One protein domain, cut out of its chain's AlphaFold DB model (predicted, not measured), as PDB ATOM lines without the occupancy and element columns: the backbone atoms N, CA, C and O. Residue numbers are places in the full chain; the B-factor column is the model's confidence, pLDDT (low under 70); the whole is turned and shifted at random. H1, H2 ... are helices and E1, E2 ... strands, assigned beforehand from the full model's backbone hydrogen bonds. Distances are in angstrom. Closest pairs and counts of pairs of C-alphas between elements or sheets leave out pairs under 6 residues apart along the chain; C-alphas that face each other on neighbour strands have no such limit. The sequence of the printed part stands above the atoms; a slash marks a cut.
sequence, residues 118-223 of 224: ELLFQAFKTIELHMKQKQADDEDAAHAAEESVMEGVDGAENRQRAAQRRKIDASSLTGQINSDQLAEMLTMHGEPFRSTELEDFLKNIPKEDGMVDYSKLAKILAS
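AT A GLANCE: This is residues 118 to 223 of the 224 residues of the protein "EF-hand domain-containing protein" of Streblomastix strix (UniProt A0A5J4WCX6). Picture one long helix, H1, whose first residues are set in a small head and whose last residues reach far out of it; after H1 the backbone turns through residues 148 to 154, which stick out free, and folds back through the short helix H2 and a long link to the head. The head is made of three short helices, H3, H4 and H5, and a tiny two-stranded sheet, E1 and E2, with H5 packed on the first residues of H1. The printed part has 106 residues, with five named helices and two named strands in the order H1, H2, E1, H3, H4, E2, H5; the sheet's order is E1 - E2, antiparallel, and the class is mostly helix. The whole is loose, with a radius of gyration of the C-alphas of 18.1 A, and spans 58 by 28 by 27 A, its length made by H1 and the turn beyond it.

IN THESE COORDINATES: Find C-alpha 118 at (86.958, 153.867, 70.642); from there H1, residues 118 to 148, runs 45.1 A to C-alpha 148 at (89.179, 116.131, 95.300). Next come H2, residues 155 to 162, 10.3 A long, and E1, residues 176 to 178, 7.0 A. Read on into H3, residues 179 to 188, 14.2 A, and H4, residues 195 to 204, 14.5 A. E2, residues 211 to 213, measures 6.6 A, and H5, residues 214 to 223, runs 14.1 A to C-alpha 223 at (94.488, 154.771, 60.693).

HOW THE PARTS SIT: Start at H1, which touches H5 with residues 118 to 125 alone; the closest C-alphas, those of Leu 120 and Ala 218, are 5.3 A apart, and the helices stand at a steep tilt of 43 degrees, opposite ways. H1 and H2 are close but not clearly touching, with the C-alphas of Asp 140 and Ala 162 closest at 6.8 A, at a shallow tilt of 17 degrees, opposite ways. H1 and H3 are close but not clearly touching, 7.7 A between the C-alphas of Ile 127 and Met 185, and about perpendicular at 89 degrees. In the antiparallel pair E1 and E2, look at N 177 and O 212, 2.9 A apart, and N 212 and O 177, 2.8 A apart, both within hydrogen-bond range. H3 and H4 form a helical hairpin: they touch, closest at the C-alphas of Ser 179 and Leu 202, 6.7 A apart, at a steep tilt of 39 degrees. H4 and H5 are apart. In H1, H2, H3, H4 and H5 every O i to N i+4 pair is within hydrogen-bond range.

THE WHOLE: The two C-alphas farthest apart, those of Val 153 and Ser 223, are 59.0 A apart. The printed part has no cut, and its one long link is H2 to E1, with 13 residues. The mean pLDDT of the printed part is 79.3; look for values under 70 at residues 146 to 167 and at residue 170.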
ATOM      1  N   GLU A 118      87.723 154.198  69.440       91.81
ATOM      2  CA  GLU A 118      86.958 153.867  70.642       91.81
ATOM      3  C   GLU A 118      86.424 152.432  70.604       91.81
ATOM      4  O   GLU A 118      86.569 151.705  71.587       91.81
ATOM      5  N   LEU A 119      85.862 151.995  69.473       91.56
ATOM      6  CA  LEU A 119      85.365 150.629  69.324       91.56
ATOM      7  C   LEU A 119      86.502 149.608  69.453       91.56
ATOM      8  O   LEU A 119      86.362 148.627  70.182       91.56
ATOM      9  N   LEU A 120      87.637 149.866  68.801       90.50
ATOM     10  CA  LEU A 120      88.827 149.016  68.883       90.50
ATOM     11  C   LEU A 120      89.359 148.938  70.317       90.50
ATOM     12  O   LEU A 120      89.627 147.854  70.829       90.50
ATOM     13  N   PHE A 121      89.443 150.074  71.007       90.06
ATOM     14  CA  PHE A 121      89.868 150.123  72.400       90.06
ATOM     15  C   PHE A 121      88.949 149.309  73.324       90.06
ATOM     16  O   PHE A 121      89.433 148.566  74.183       90.06
ATOM     17  N   GLN A 122      87.627 149.404  73.142       90.06
ATOM     18  CA  GLN A 122      86.669 148.594  73.900       90.06
ATOM     19  C   GLN A 122      86.777 147.103  73.561       90.06
ATOM     20  O   GLN A 122      86.665 146.266  74.461       90.06
ATOM     21  N   ALA A 123      87.038 146.757  72.298       89.56
ATOM     22  CA  ALA A 123      87.264 145.377  71.884       89.56
ATOM     23  C   ALA A 123      88.496 144.782  72.586       89.56
ATOM     24  O   ALA A 123      88.383 143.724  73.204       89.56
ATOM     25  N   PHE A 124      89.630 145.493  72.608       90.38
ATOM     26  CA  PHE A 124      90.835 145.031  73.308       90.38
ATOM     27  C   PHE A 124      90.608 144.825  74.805       90.38
ATOM     28  O   PHE A 124      90.955 143.771  75.336       90.38
ATOM     29  N   LYS A 125      89.941 145.772  75.476       88.88
ATOM     30  CA  LYS A 125      89.568 145.616  76.891       88.88
ATOM     31  C   LYS A 125      88.674 144.408  77.137       88.88
ATOM     32  O   LYS A 125      88.839 143.706  78.131       88.88
ATOM     33  N   THR A 126      87.717 144.180  76.244       88.38
ATOM     34  CA  THR A 126      86.804 143.043  76.341       88.38
ATOM     35  C   THR A 126      87.572 141.735  76.217       88.38
ATOM     36  O   THR A 126      87.312 140.811  76.980       88.38
ATOM     37  N   ILE A 127      88.545 141.645  75.311       86.19
ATOM     38  CA  ILE A 127      89.357 140.432  75.169       86.19
ATOM     39  C   ILE A 127      90.261 140.232  76.396       86.19
ATOM     40  O   ILE A 127      90.291 139.126  76.930       86.19
ATOM     41  N   GLU A 128      90.892 141.286  76.932       87.38
ATOM     42  CA  GLU A 128      91.684 141.194  78.174       87.38
ATOM     43  C   GLU A 128      90.845 140.654  79.346       87.38
ATOM     44  O   GLU A 128      91.288 139.771  80.084       87.38
ATOM     45  N   LEU A 129      89.604 141.135  79.494       86.69
ATOM     46  CA  LEU A 129      88.665 140.629  80.499       86.69
ATOM     47  C   LEU A 129      88.392 139.133  80.325       86.69
ATOM     48  O   LEU A 129      88.423 138.398  81.310       86.69
ATOM     49  N   HIS A 130      88.151 138.676  79.093       84.12
ATOM     50  CA  HIS A 130      87.924 137.256  78.816       84.12
ATOM     51  C   HIS A 130      89.165 136.408  79.120       84.12
ATOM     52  O   HIS A 130      89.029 135.336  79.705       84.12
ATOM     53  N   MET A 131      90.368 136.894  78.795       83.62
ATOM     54  CA  MET A 131      91.620 136.199  79.115       83.62
ATOM     55  C   MET A 131      91.814 136.064  80.629       83.62
ATOM     56  O   MET A 131      92.136 134.979  81.111       83.62
ATOM     57  N   LYS A 132      91.564 137.133  81.396       84.44
ATOM     58  CA  LYS A 132      91.662 137.097  82.864       84.44
ATOM     59  C   LYS A 132      90.602 136.211  83.504       84.44
ATOM     60  O   LYS A 132      90.899 135.521  84.475       84.44
ATOM     61  N   GLN A 133      89.383 136.220  82.967       83.69
ATOM     62  CA  GLN A 133      88.325 135.334  83.441       83.69
ATOM     63  C   GLN A 133      88.700 133.871  83.197       83.69
ATOM     64  O   GLN A 133      88.643 133.076  84.125       83.69
ATOM     65  N   LYS A 134      89.182 133.540  81.992       84.69
ATOM     66  CA  LYS A 134      89.643 132.188  81.663       84.69
ATOM     67  C   LYS A 134      90.777 131.726  82.585       84.69
ATOM     68  O   LYS A 134      90.751 130.595  83.046       84.69
ATOM     69  N   GLN A 135      91.748 132.594  82.879       82.94
ATOM     70  CA  GLN A 135      92.830 132.275  83.819       82.94
ATOM     71  C   GLN A 135      92.305 131.980  85.229       82.94
ATOM     72  O   GLN A 135      92.726 130.999  85.834       82.94
ATOM     73  N   ALA A 136      91.368 132.786  85.734       82.69
ATOM     74  CA  ALA A 136      90.752 132.550  87.040       82.69
ATOM     75  C   ALA A 136      89.962 131.229  87.073       82.69
ATOM     76  O   ALA A 136      90.080 130.468  88.030       82.69
ATOM     77  N   ASP A 137      89.206 130.934  86.011       83.31
ATOM     78  CA  ASP A 137      88.437 129.694  85.892       83.31
ATOM     79  C   ASP A 137      89.364 128.458  85.831       83.31
ATOM     80  O   ASP A 137      89.085 127.439  86.467       83.31
ATOM     81  N   ASP A 138      90.484 128.553  85.101       84.06
ATOM     82  CA  ASP A 138      91.498 127.494  84.995       84.06
ATOM     83  C   ASP A 138      92.199 127.244  86.356       84.06
ATOM     84  O   ASP A 138      92.428 126.091  86.733       84.06
ATOM     85  N   GLU A 139      92.494 128.301  87.127       82.56
ATOM     86  CA  GLU A 139      93.049 128.208  88.491       82.56
ATOM     87  C   GLU A 139      92.073 127.538  89.472       82.56
ATOM     88  O   GLU A 139      92.459 126.636  90.224       82.56
ATOM     89  N   ASP A 140      90.799 127.938  89.450       79.12
ATOM     90  CA  ASP A 140      89.762 127.349  90.299       79.12
ATOM     91  C   ASP A 140      89.537 125.864  89.962       79.12
ATOM     92  O   ASP A 140      89.385 125.031  90.864       79.12
ATOM     93  N   ALA A 141      89.563 125.502  88.674       78.31
ATOM     94  CA  ALA A 141      89.456 124.115  88.230       78.31
ATOM     95  C   ALA A 141      90.641 123.257  88.709       78.31
ATOM     96  O   ALA A 141      90.435 122.127  89.165       78.31
ATOM     97  N   ALA A 142      91.865 123.790  88.649       80.00
ATOM     98  CA  ALA A 142      93.058 123.111  89.149       80.00
ATOM     99  C   ALA A 142      92.990 122.890  90.670       80.00
ATOM    100  O   ALA A 142      93.207 121.770  91.141       80.00
ATOM    101  N   HIS A 143      92.601 123.917  91.434       73.69
ATOM    102  CA  HIS A 143      92.424 123.808  92.882       73.69
ATOM    103  C   HIS A 143      91.341 122.794  93.274       73.69
ATOM    104  O   HIS A 143      91.552 121.992  94.183       73.69
ATOM    105  N   ALA A 144      90.204 122.773  92.572       71.44
ATOM    106  CA  ALA A 144      89.143 121.798  92.821       71.44
ATOM    107  C   ALA A 144      89.588 120.354  92.515       71.44
ATOM    108  O   ALA A 144      89.204 119.421  93.228       71.44
ATOM    109  N   ALA A 145      90.402 120.158  91.472       74.25
ATOM    110  CA  ALA A 145      90.966 118.854  91.139       74.25
ATOM    111  C   ALA A 145      91.932 118.361  92.229       74.25
ATOM    112  O   ALA A 145      91.820 117.211  92.650       74.25
ATOM    113  N   GLU A 146      92.816 119.222  92.742       69.25
ATOM    114  CA  GLU A 146      93.720 118.887  93.852       69.25
ATOM    115  C   GLU A 146      92.969 118.601  95.164       69.25
ATOM    116  O   GLU A 146      93.293 117.638  95.861       69.25
ATOM    117  N   GLU A 147      91.926 119.375  95.484       64.56
ATOM    118  CA  GLU A 147      91.105 119.183  96.691       64.56
ATOM    119  C   GLU A 147      90.327 117.856  96.652       64.56
ATOM    120  O   GLU A 147      90.194 117.180  97.671       64.56
ATOM    121  N   SER A 148      89.880 117.415  95.469       63.31
ATOM    122  CA  SER A 148      89.179 116.131  95.300       63.31
ATOM    123  C   SER A 148      90.037 114.897  95.624       63.31
ATOM    124  O   SER A 148      89.498 113.829  95.914       63.31
ATOM    125  N   VAL A 149      91.367 115.044  95.619       64.12
ATOM    126  CA  VAL A 149      92.329 113.983  95.961       64.12
ATOM    127  C   VAL A 149      92.511 113.851  97.483       64.12
ATOM    128  O   VAL A 149      93.006 112.829  97.959       64.12
ATOM    129  N   MET A 150      92.078 114.841  98.272       58.47
ATOM    130  CA  MET A 150      92.225 114.870  99.728       58.47
ATOM    131  C   MET A 150      90.837 114.758 100.398       58.47
ATOM    132  O   MET A 150      90.171 115.755 100.657       58.47
ATOM    133  N   GLU A 151      90.364 113.530 100.659       51.78
ATOM    134  CA  GLU A 151      89.054 113.277 101.293       51.78
ATOM    135  C   GLU A 151      88.929 113.964 102.671       51.78
ATOM    136  O   GLU A 151      89.564 113.568 103.650       51.78
ATOM    137  N   GLY A 152      88.055 114.969 102.758       53.38
ATOM    138  CA  GLY A 152      87.696 115.656 103.997       53.38
ATOM    139  C   GLY A 152      86.433 116.501 103.827       53.38
ATOM    140  O   GLY A 152      86.267 117.227 102.852       53.38
ATOM    141  N   VAL A 153      85.496 116.356 104.759       56.91
ATOM    142  CA  VAL A 153      84.120 116.868 104.698       56.91
ATOM    143  C   VAL A 153      84.081 118.397 104.832       56.91
ATOM    144  O   VAL A 153      84.114 118.887 105.949       56.91
ATOM    145  N   ASP A 154      84.029 119.128 103.709       59.44
ATOM    146  CA  ASP A 154      83.246 120.382 103.535       59.44
ATOM    147  C   ASP A 154      83.267 120.964 102.097       59.44
ATOM    148  O   ASP A 154      83.003 122.144 101.853       59.44
ATOM    149  N   GLY A 155      83.523 120.131 101.082       56.06
ATOM    150  CA  GLY A 155      83.708 120.605  99.703       56.06
ATOM    151  C   GLY A 155      82.500 121.318  99.071       56.06
ATOM    152  O   GLY A 155      82.661 121.983  98.056       56.06
ATOM    153  N   ALA A 156      81.281 121.211  99.614       56.12
ATOM    154  CA  ALA A 156      80.098 121.851  99.021       56.12
ATOM    155  C   ALA A 156      80.054 123.372  99.247       56.12
ATOM    156  O   ALA A 156      79.788 124.113  98.300       56.12
ATOM    157  N   GLU A 157      80.367 123.843 100.457       56.16
ATOM    158  CA  GLU A 157      80.428 125.279 100.756       56.16
ATOM    159  C   GLU A 157      81.661 125.939 100.124       56.16
ATOM    160  O   GLU A 157      81.580 127.082  99.664       56.16
ATOM    161  N   ASN A 158      82.780 125.210 100.025       55.03
ATOM    162  CA  ASN A 158      83.990 125.706  99.366       55.03
ATOM    163  C   ASN A 158      83.791 125.847  97.843       55.03
ATOM    164  O   ASN A 158      84.096 126.900  97.283       55.03
ATOM    165  N   ARG A 159      83.138 124.867  97.190       58.78
ATOM    166  CA  ARG A 159      82.734 124.940  95.769       58.78
ATOM    167  C   ARG A 159      81.829 126.138  95.471       58.78
ATOM    168  O   ARG A 159      81.984 126.788  94.441       58.78
ATOM    169  N   GLN A 160      80.899 126.455  96.374       58.47
ATOM    170  CA  GLN A 160      79.970 127.575  96.196       58.47
ATOM    171  C   GLN A 160      80.631 128.945  96.447       58.47
ATOM    172  O   GLN A 160      80.234 129.935  95.835       58.47
ATOM    173  N   ARG A 161      81.677 128.998  97.289       55.97
ATOM    174  CA  ARG A 161      82.533 130.180  97.503       55.97
ATOM    175  C   ARG A 161      83.537 130.426  96.376       55.97
ATOM    176  O   ARG A 161      83.781 131.593  96.070       55.97
ATOM    177  N   ALA A 162      84.100 129.373  95.782       54.00
ATOM    178  CA  ALA A 162      84.962 129.464  94.601       54.00
ATOM    179  C   ALA A 162      84.160 129.980  93.397       54.00
ATOM    180  O   ALA A 162      84.478 131.031  92.865       54.00
ATOM    181  N   ALA A 163      82.992 129.387  93.113       52.12
ATOM    182  CA  ALA A 163      82.104 129.853  92.041       52.12
ATOM    183  C   ALA A 163      81.527 131.278  92.245       52.12
ATOM    184  O   ALA A 163      80.977 131.866  91.315       52.12
ATOM    185  N   GLN A 164      81.611 131.848  93.458       53.28
ATOM    186  CA  GLN A 164      81.219 133.238  93.763       53.28
ATOM    187  C   GLN A 164      82.376 134.251  93.671       53.28
ATOM    188  O   GLN A 164      82.153 135.457  93.822       53.28
ATOM    189  N   ARG A 165      83.605 133.795  93.421       56.38
ATOM    190  CA  ARG A 165      84.808 134.605  93.193       56.38
ATOM    191  C   ARG A 165      85.086 134.625  91.689       56.38
ATOM    192  O   ARG A 165      84.947 133.618  91.035       56.38
ATOM    193  N   ARG A 166      85.461 135.713  91.034       60.59
ATOM    194  CA  ARG A 166      85.487 137.146  91.325       60.59
ATOM    195  C   ARG A 166      84.975 137.764  90.030       60.59
ATOM    196  O   ARG A 166      85.461 137.398  88.968       60.59
ATOM    197  N   LYS A 167      84.052 138.727  90.085       63.38
ATOM    198  CA  LYS A 167      83.921 139.628  88.934       63.38
ATOM    199  C   LYS A 167      85.300 140.260  88.753       63.38
ATOM    200  O   LYS A 167      85.750 140.939  89.679       63.38
ATOM    201  N   ILE A 168      85.987 139.963  87.649       71.56
ATOM    202  CA  ILE A 168      87.228 140.656  87.306       71.56
ATOM    203  C   ILE A 168      86.863 142.139  87.273       71.56
ATOM    204  O   ILE A 168      86.004 142.556  86.494       71.56
ATOM    205  N   ASP A 169      87.435 142.917  88.189       72.06
ATOM    206  CA  ASP A 169      87.190 144.351  88.210       72.06
ATOM    207  C   ASP A 169      87.777 144.934  86.924       72.06
ATOM    208  O   ASP A 169      88.941 144.680  86.600       72.06
ATOM    209  N   ALA A 170      86.994 145.728  86.196       69.50
ATOM    210  CA  ALA A 170      87.486 146.452  85.032       69.50
ATOM    211  C   ALA A 170      88.661 147.385  85.397       69.50
ATOM    212  O   ALA A 170      89.466 147.713  84.529       69.50
ATOM    213  N   SER A 171      88.808 147.768  86.673       72.12
ATOM    214  CA  SER A 171      89.970 148.513  87.176       72.12
ATOM    215  C   SER A 171      91.262 147.692  87.228       72.12
ATOM    216  O   SER A 171      92.336 148.264  87.397       72.12
ATOM    217  N   SER A 172      91.175 146.362  87.147       78.38
ATOM    218  CA  SER A 172      92.338 145.470  87.143       78.38
ATOM    219  C   SER A 172      92.964 145.323  85.758       78.38
ATOM    220  O   SER A 172      94.029 144.720  85.644       78.38
ATOM    221  N   LEU A 173      92.309 145.831  84.712       83.88
ATOM    222  CA  LEU A 173      92.810 145.801  83.343       83.88
ATOM    223  C   LEU A 173      94.040 146.690  83.211       83.88
ATOM    224  O   LEU A 173      94.029 147.843  83.641       83.88
ATOM    225  N   THR A 174      95.098 146.148  82.619       87.75
ATOM    226  CA  THR A 174      96.351 146.882  82.423       87.75
ATOM    227  C   THR A 174      96.204 147.918  81.316       87.75
ATOM    228  O   THR A 174      96.906 148.926  81.322       87.75
ATOM    229  N   GLY A 175      95.298 147.682  80.357       89.75
ATOM    230  CA  GLY A 175      95.231 148.486  79.138       89.75
ATOM    231  C   GLY A 175      96.455 148.295  78.234       89.75
ATOM    232  O   GLY A 175      96.676 149.096  77.325       89.75
ATOM    233  N   GLN A 176      97.254 147.265  78.514       92.25
ATOM    234  CA  GLN A 176      98.524 146.959  77.874       92.25
ATOM    235  C   GLN A 176      98.640 145.457  77.645       92.25
ATOM    236  O   GLN A 176      98.189 144.659  78.464       92.25
ATOM    237  N   ILE A 177      99.303 145.067  76.564       90.12
ATOM    238  CA  ILE A 177      99.502 143.664  76.208       90.12
ATOM    239  C   ILE A 177     100.926 143.422  75.729       90.12
ATOM    240  O   ILE A 177     101.502 144.263  75.039       90.12
ATOM    241  N   ASN A 178     101.516 142.286  76.096       90.94
ATOM    242  CA  ASN A 178     102.820 141.907  75.556       90.94
ATOM    243  C   ASN A 178     102.681 141.272  74.157       90.94
ATOM    244  O   ASN A 178     101.579 141.003  73.680       90.94
ATOM    245  N   SER A 179     103.808 141.037  73.479       88.62
ATOM    246  CA  SER A 179     103.784 140.507  72.103       88.62
ATOM    247  C   SER A 179     103.192 139.094  72.008       88.62
ATOM    248  O   SER A 179     102.493 138.814  71.042       88.62
ATOM    249  N   ASP A 180     103.418 138.239  73.008       87.56
ATOM    250  CA  ASP A 180     102.932 136.853  73.007       87.56
ATOM    251  C   ASP A 180     101.416 136.800  73.212       87.56
ATOM    252  O   ASP A 180     100.703 136.125  72.476       87.56
ATOM    253  N   GLN A 181     100.906 137.582  74.164       87.38
ATOM    254  CA  GLN A 181      99.473 137.728  74.412       87.38
ATOM    255  C   GLN A 181      98.761 138.342  73.200       87.38
ATOM    256  O   GLN A 181      97.662 137.918  72.850       87.38
ATOM    257  N   LEU A 182      99.379 139.326  72.535       87.25
ATOM    258  CA  LEU A 182      98.815 139.921  71.324       87.25
ATOM    259  C   LEU A 182      98.794 138.913  70.167       87.25
ATOM    260  O   LEU A 182      97.798 138.840  69.450       87.25
ATOM    261  N   ALA A 183      99.842 138.103  70.014       87.50
ATOM    262  CA  ALA A 183      99.886 137.014  69.042       87.50
ATOM    263  C   ALA A 183      98.782 135.976  69.282       87.50
ATOM    264  O   ALA A 183      98.072 135.592  68.353       87.50
ATOM    265  N   GLU A 184      98.602 135.559  70.533       86.44
ATOM    266  CA  GLU A 184      97.534 134.647  70.941       86.44
ATOM    267  C   GLU A 184      96.155 135.240  70.607       86.44
ATOM    268  O   GLU A 184      95.315 134.585  69.990       86.44
ATOM    269  N   MET A 185      95.943 136.522  70.921       83.31
ATOM    270  CA  MET A 185      94.684 137.205  70.630       83.31
ATOM    271  C   MET A 185      94.370 137.261  69.132       83.31
ATOM    272  O   MET A 185      93.251 136.933  68.741       83.31
ATOM    273  N   LEU A 186      95.343 137.648  68.305       83.31
ATOM    274  CA  LEU A 186      95.175 137.813  66.853       83.31
ATOM    275  C   LEU A 186      95.067 136.486  66.088       83.31
ATOM    276  O   LEU A 186      94.703 136.480  64.915       83.31
ATOM    277  N   THR A 187      95.384 135.364  66.732       84.94
ATOM    278  CA  THR A 187      95.268 134.026  66.133       84.94
ATOM    279  C   THR A 187      94.050 133.252  66.630       84.94
ATOM    280  O   THR A 187      93.537 132.407  65.899       84.94
ATOM    281  N   MET A 188      93.554 133.532  67.841       78.75
ATOM    282  CA  MET A 188      92.398 132.834  68.417       78.75
ATOM    283  C   MET A 188      91.062 133.558  68.230       78.75
ATOM    284  O   MET A 188      90.016 132.905  68.236       78.75
ATOM    285  N   HIS A 189      91.061 134.887  68.112       74.88
ATOM    286  CA  HIS A 189      89.837 135.684  68.061       74.88
ATOM    287  C   HIS A 189      89.671 136.385  66.710       74.88
ATOM    288  O   HIS A 189      90.531 137.152  66.291       74.88
ATOM    289  N   GLY A 190      88.515 136.186  66.068       74.75
ATOM    290  CA  GLY A 190      88.193 136.802  64.778       74.75
ATOM    291  C   GLY A 190      88.764 136.034  63.585       74.75
ATOM    292  O   GLY A 190      88.868 134.809  63.626       74.75
ATOM    293  N   GLU A 191      89.077 136.756  62.509       77.81
ATOM    294  CA  GLU A 191      89.814 136.197  61.377       77.81
ATOM    295  C   GLU A 191      91.291 136.048  61.769       77.81
ATOM    296  O   GLU A 191      91.920 137.044  62.136       77.81
ATOM    297  N   PRO A 192      91.842 134.821  61.753       79.31
ATOM    298  CA  PRO A 192      93.165 134.574  62.294       79.31
ATOM    299  C   PRO A 192      94.237 135.196  61.405       79.31
ATOM    300  O   PRO A 192      94.293 134.939  60.200       79.31
ATOM    301  N   PHE A 193      95.145 135.944  62.027       79.75
ATOM    302  CA  PHE A 193      96.342 136.427  61.352       79.75
ATOM    303  C   PHE A 193      97.207 135.245  60.914       79.75
ATOM    304  O   PHE A 193      97.449 134.306  61.681       79.75
ATOM    305  N   ARG A 194      97.730 135.301  59.684       81.12
ATOM    306  CA  ARG A 194      98.748 134.341  59.244       81.12
ATOM    307  C   ARG A 194     100.059 134.626  59.970       81.12
ATOM    308  O   ARG A 194     100.345 135.767  60.323       81.12
ATOM    309  N   SER A 195     100.900 133.606  60.148       80.62
ATOM    310  CA  SER A 195     102.171 133.750  60.877       80.62
ATOM    311  C   SER A 195     103.072 134.846  60.298       80.62
ATOM    312  O   SER A 195     103.663 135.609  61.051       80.62
ATOM    313  N   THR A 196     103.128 134.974  58.971       83.06
ATOM    314  CA  THR A 196     103.921 136.004  58.282       83.06
ATOM    315  C   THR A 196     103.386 137.416  58.519       83.06
ATOM    316  O   THR A 196     104.156 138.327  58.799       83.06
ATOM    317  N   GLU A 197     102.067 137.599  58.444       82.56
ATOM    318  CA  GLU A 197     101.414 138.894  58.681       82.56
ATOM    319  C   GLU A 197     101.546 139.306  60.145       82.56
ATOM    320  O   GLU A 197     101.799 140.467  60.459       82.56
ATOM    321  N   LEU A 198     101.427 138.333  61.047       85.62
ATOM    322  CA  LEU A 198     101.560 138.541  62.475       85.62
ATOM    323  C   LEU A 198     102.969 139.000  62.859       85.62
ATOM    324  O   LEU A 198     103.111 139.933  63.647       85.62
ATOM    325  N   GLU A 199     104.008 138.373  62.306       86.31
ATOM    326  CA  GLU A 199     105.400 138.755  62.558       86.31
ATOM    327  C   GLU A 199     105.686 140.192  62.111       86.31
ATOM    328  O   GLU A 199     106.227 140.988  62.888       86.31
ATOM    329  N   ASP A 200     105.282 140.544  60.889       87.19
ATOM    330  CA  ASP A 200     105.474 141.891  60.350       87.19
ATOM    331  C   ASP A 200     104.673 142.934  61.138       87.19
ATOM    332  O   ASP A 200     105.201 144.000  61.476       87.19
ATOM    333  N   PHE A 201     103.434 142.615  61.517       85.88
ATOM    334  CA  PHE A 201     102.608 143.480  62.353       85.88
ATOM    335  C   PHE A 201     103.260 143.717  63.722       85.88
ATOM    336  O   PHE A 201     103.526 144.858  64.108       85.88
ATOM    337  N   LEU A 202     103.623 142.650  64.440       86.62
ATOM    338  CA  LEU A 202     104.243 142.743  65.764       86.62
ATOM    339  C   LEU A 202     105.592 143.463  65.741       86.62
ATOM    340  O   LEU A 202     105.976 144.054  66.753       86.62
ATOM    341  N   LYS A 203     106.332 143.418  64.633       87.69
ATOM    342  CA  LYS A 203     107.608 144.125  64.482       87.69
ATOM    343  C   LYS A 203     107.432 145.640  64.367       87.69
ATOM    344  O   LYS A 203     108.283 146.377  64.862       87.69
ATOM    345  N   ASN A 204     106.351 146.089  63.734       86.94
ATOM    346  CA  ASN A 204     106.117 147.501  63.427       86.94
ATOM    347  C   ASN A 204     105.288 148.239  64.491       86.94
ATOM    348  O   ASN A 204     105.246 149.470  64.492       86.94
ATOM    349  N   ILE A 205     104.668 147.520  65.431       88.56
ATOM    350  CA  ILE A 205     103.930 148.143  66.535       88.56
ATOM    351  C   ILE A 205     104.896 148.807  67.534       88.56
ATOM    352  O   ILE A 205     105.845 148.162  67.998       88.56
ATOM    353  N   PRO A 206     104.640 150.064  67.944       87.81
ATOM    354  CA  PRO A 206     105.409 150.729  68.985       87.81
ATOM    355  C   PRO A 206     105.226 150.026  70.333       87.81
ATOM    356  O   PRO A 206     104.105 149.852  70.814       87.81
ATOM    357  N   LYS A 207     106.352 149.673  70.956       88.88
ATOM    358  CA  LYS A 207     106.416 148.997  72.255       88.88
ATOM    359  C   LYS A 207     107.166 149.852  73.263       88.88
ATOM    360  O   LYS A 207     108.182 150.459  72.928       88.88
ATOM    361  N   GLU A 208     106.690 149.847  74.497       90.88
ATOM    362  CA  GLU A 208     107.334 150.471  75.650       90.88
ATOM    363  C   GLU A 208     107.529 149.376  76.702       90.88
ATOM    364  O   GLU A 208     106.575 148.691  77.062       90.88
ATOM    365  N   ASP A 209     108.777 149.105  77.086       89.06
ATOM    366  CA  ASP A 209     109.145 147.984  77.969       89.06
ATOM    367  C   ASP A 209     108.593 146.608  77.531       89.06
ATOM    368  O   ASP A 209     108.249 145.752  78.342       89.06
ATOM    369  N   GLY A 210     108.505 146.381  76.214       87.69
ATOM    370  CA  GLY A 210     107.974 145.140  75.632       87.69
ATOM    371  C   GLY A 210     106.442 145.035  75.631       87.69
ATOM    372  O   GLY A 210     105.906 144.048  75.123       87.69
ATOM    373  N   MET A 211     105.752 146.060  76.134       91.06
ATOM    374  CA  MET A 211     104.295 146.167  76.180       91.06
ATOM    375  C   MET A 211     103.760 147.088  75.079       91.06
ATOM    376  O   MET A 211     104.413 148.046  74.663       91.06
ATOM    377  N   VAL A 212     102.542 146.807  74.627       91.31
ATOM    378  CA  VAL A 212     101.774 147.597  73.660       91.31
ATOM    379  C   VAL A 212     100.541 148.166  74.358       91.31
ATOM    380  O   VAL A 212      99.717 147.407  74.862       91.31
ATOM    381  N   ASP A 213     100.378 149.491  74.360       93.25
ATOM    382  CA  ASP A 213      99.177 150.149  74.896       93.25
ATOM    383  C   ASP A 213      97.973 150.002  73.957       93.25
ATOM    384  O   ASP A 213      98.069 150.304  72.764       93.25
ATOM    385  N   TYR A 214      96.796 149.683  74.500       92.88
ATOM    386  CA  TYR A 214      95.560 149.568  73.713       92.88
ATOM    387  C   TYR A 214      95.179 150.860  73.005       92.88
ATOM    388  O   TYR A 214      94.690 150.810  71.882       92.88
ATOM    389  N   SER A 215      95.425 152.024  73.610       90.56
ATOM    390  CA  SER A 215      95.148 153.300  72.942       90.56
ATOM    391  C   SER A 215      96.076 153.537  71.751       90.56
ATOM    392  O   SER A 215      95.658 154.115  70.755       90.56
ATOM    393  N   LYS A 216      97.348 153.117  71.836       90.44
ATOM    394  CA  LYS A 216      98.294 153.239  70.716       90.44
ATOM    395  C   LYS A 216      97.902 152.256  69.608       90.44
ATOM    396  O   LYS A 216      97.821 152.657  68.453       90.44
ATOM    397  N   LEU A 217      97.578 151.015  69.971       89.69
ATOM    398  CA  LEU A 217      97.152 149.974  69.035       89.69
ATOM    399  C   LEU A 217      95.851 150.339  68.305       89.69
ATOM    400  O   LEU A 217      95.791 150.243  67.083       89.69
ATOM    401  N   ALA A 218      94.840 150.824  69.031       91.06
ATOM    402  CA  ALA A 218      93.570 151.257  68.455       91.06
ATOM    403  C   ALA A 218      93.739 152.428  67.477       91.06
ATOM    404  O   ALA A 218      93.095 152.444  66.434       91.06
ATOM    405  N   LYS A 219      94.634 153.381  67.773       90.00
ATOM    406  CA  LYS A 219      94.951 154.487  66.855       90.00
ATOM    407  C   LYS A 219      95.581 154.007  65.563       90.00
ATOM    408  O   LYS A 219      95.214 154.503  64.504       90.00
ATOM    409  N   ILE A 220      96.528 153.076  65.662       87.88
ATOM    410  CA  ILE A 220      97.209 152.510  64.495       87.88
ATOM    411  C   ILE A 220      96.183 151.790  63.627       87.88
ATOM    412  O   ILE A 220      96.004 152.175  62.486       87.88
ATOM    413  N   LEU A 221      95.414 150.860  64.193       85.75
ATOM    414  CA  LEU A 221      94.424 150.076  63.445       85.75
ATOM    415  C   LEU A 221      93.235 150.888  62.911       85.75
ATOM    416  O   LEU A 221      92.588 150.470  61.961       85.75
ATOM    417  N   ALA A 222      92.923 152.036  63.515       85.81
ATOM    418  CA  ALA A 222      91.929 152.959  62.969       85.81
ATOM    419  C   ALA A 222      92.477 153.811  61.806       85.81
ATOM    420  O   ALA A 222      91.689 154.419  61.081       85.81
ATOM    421  N   SER A 223      93.805 153.899  61.662       78.69
ATOM    422  CA  SER A 223      94.488 154.771  60.693       78.69
ATOM    423  C   SER A 223      95.185 154.017  59.553       78.69
ATOM    424  O   SER A 223      95.445 154.634  58.522       78.69
TER     425      SER A 223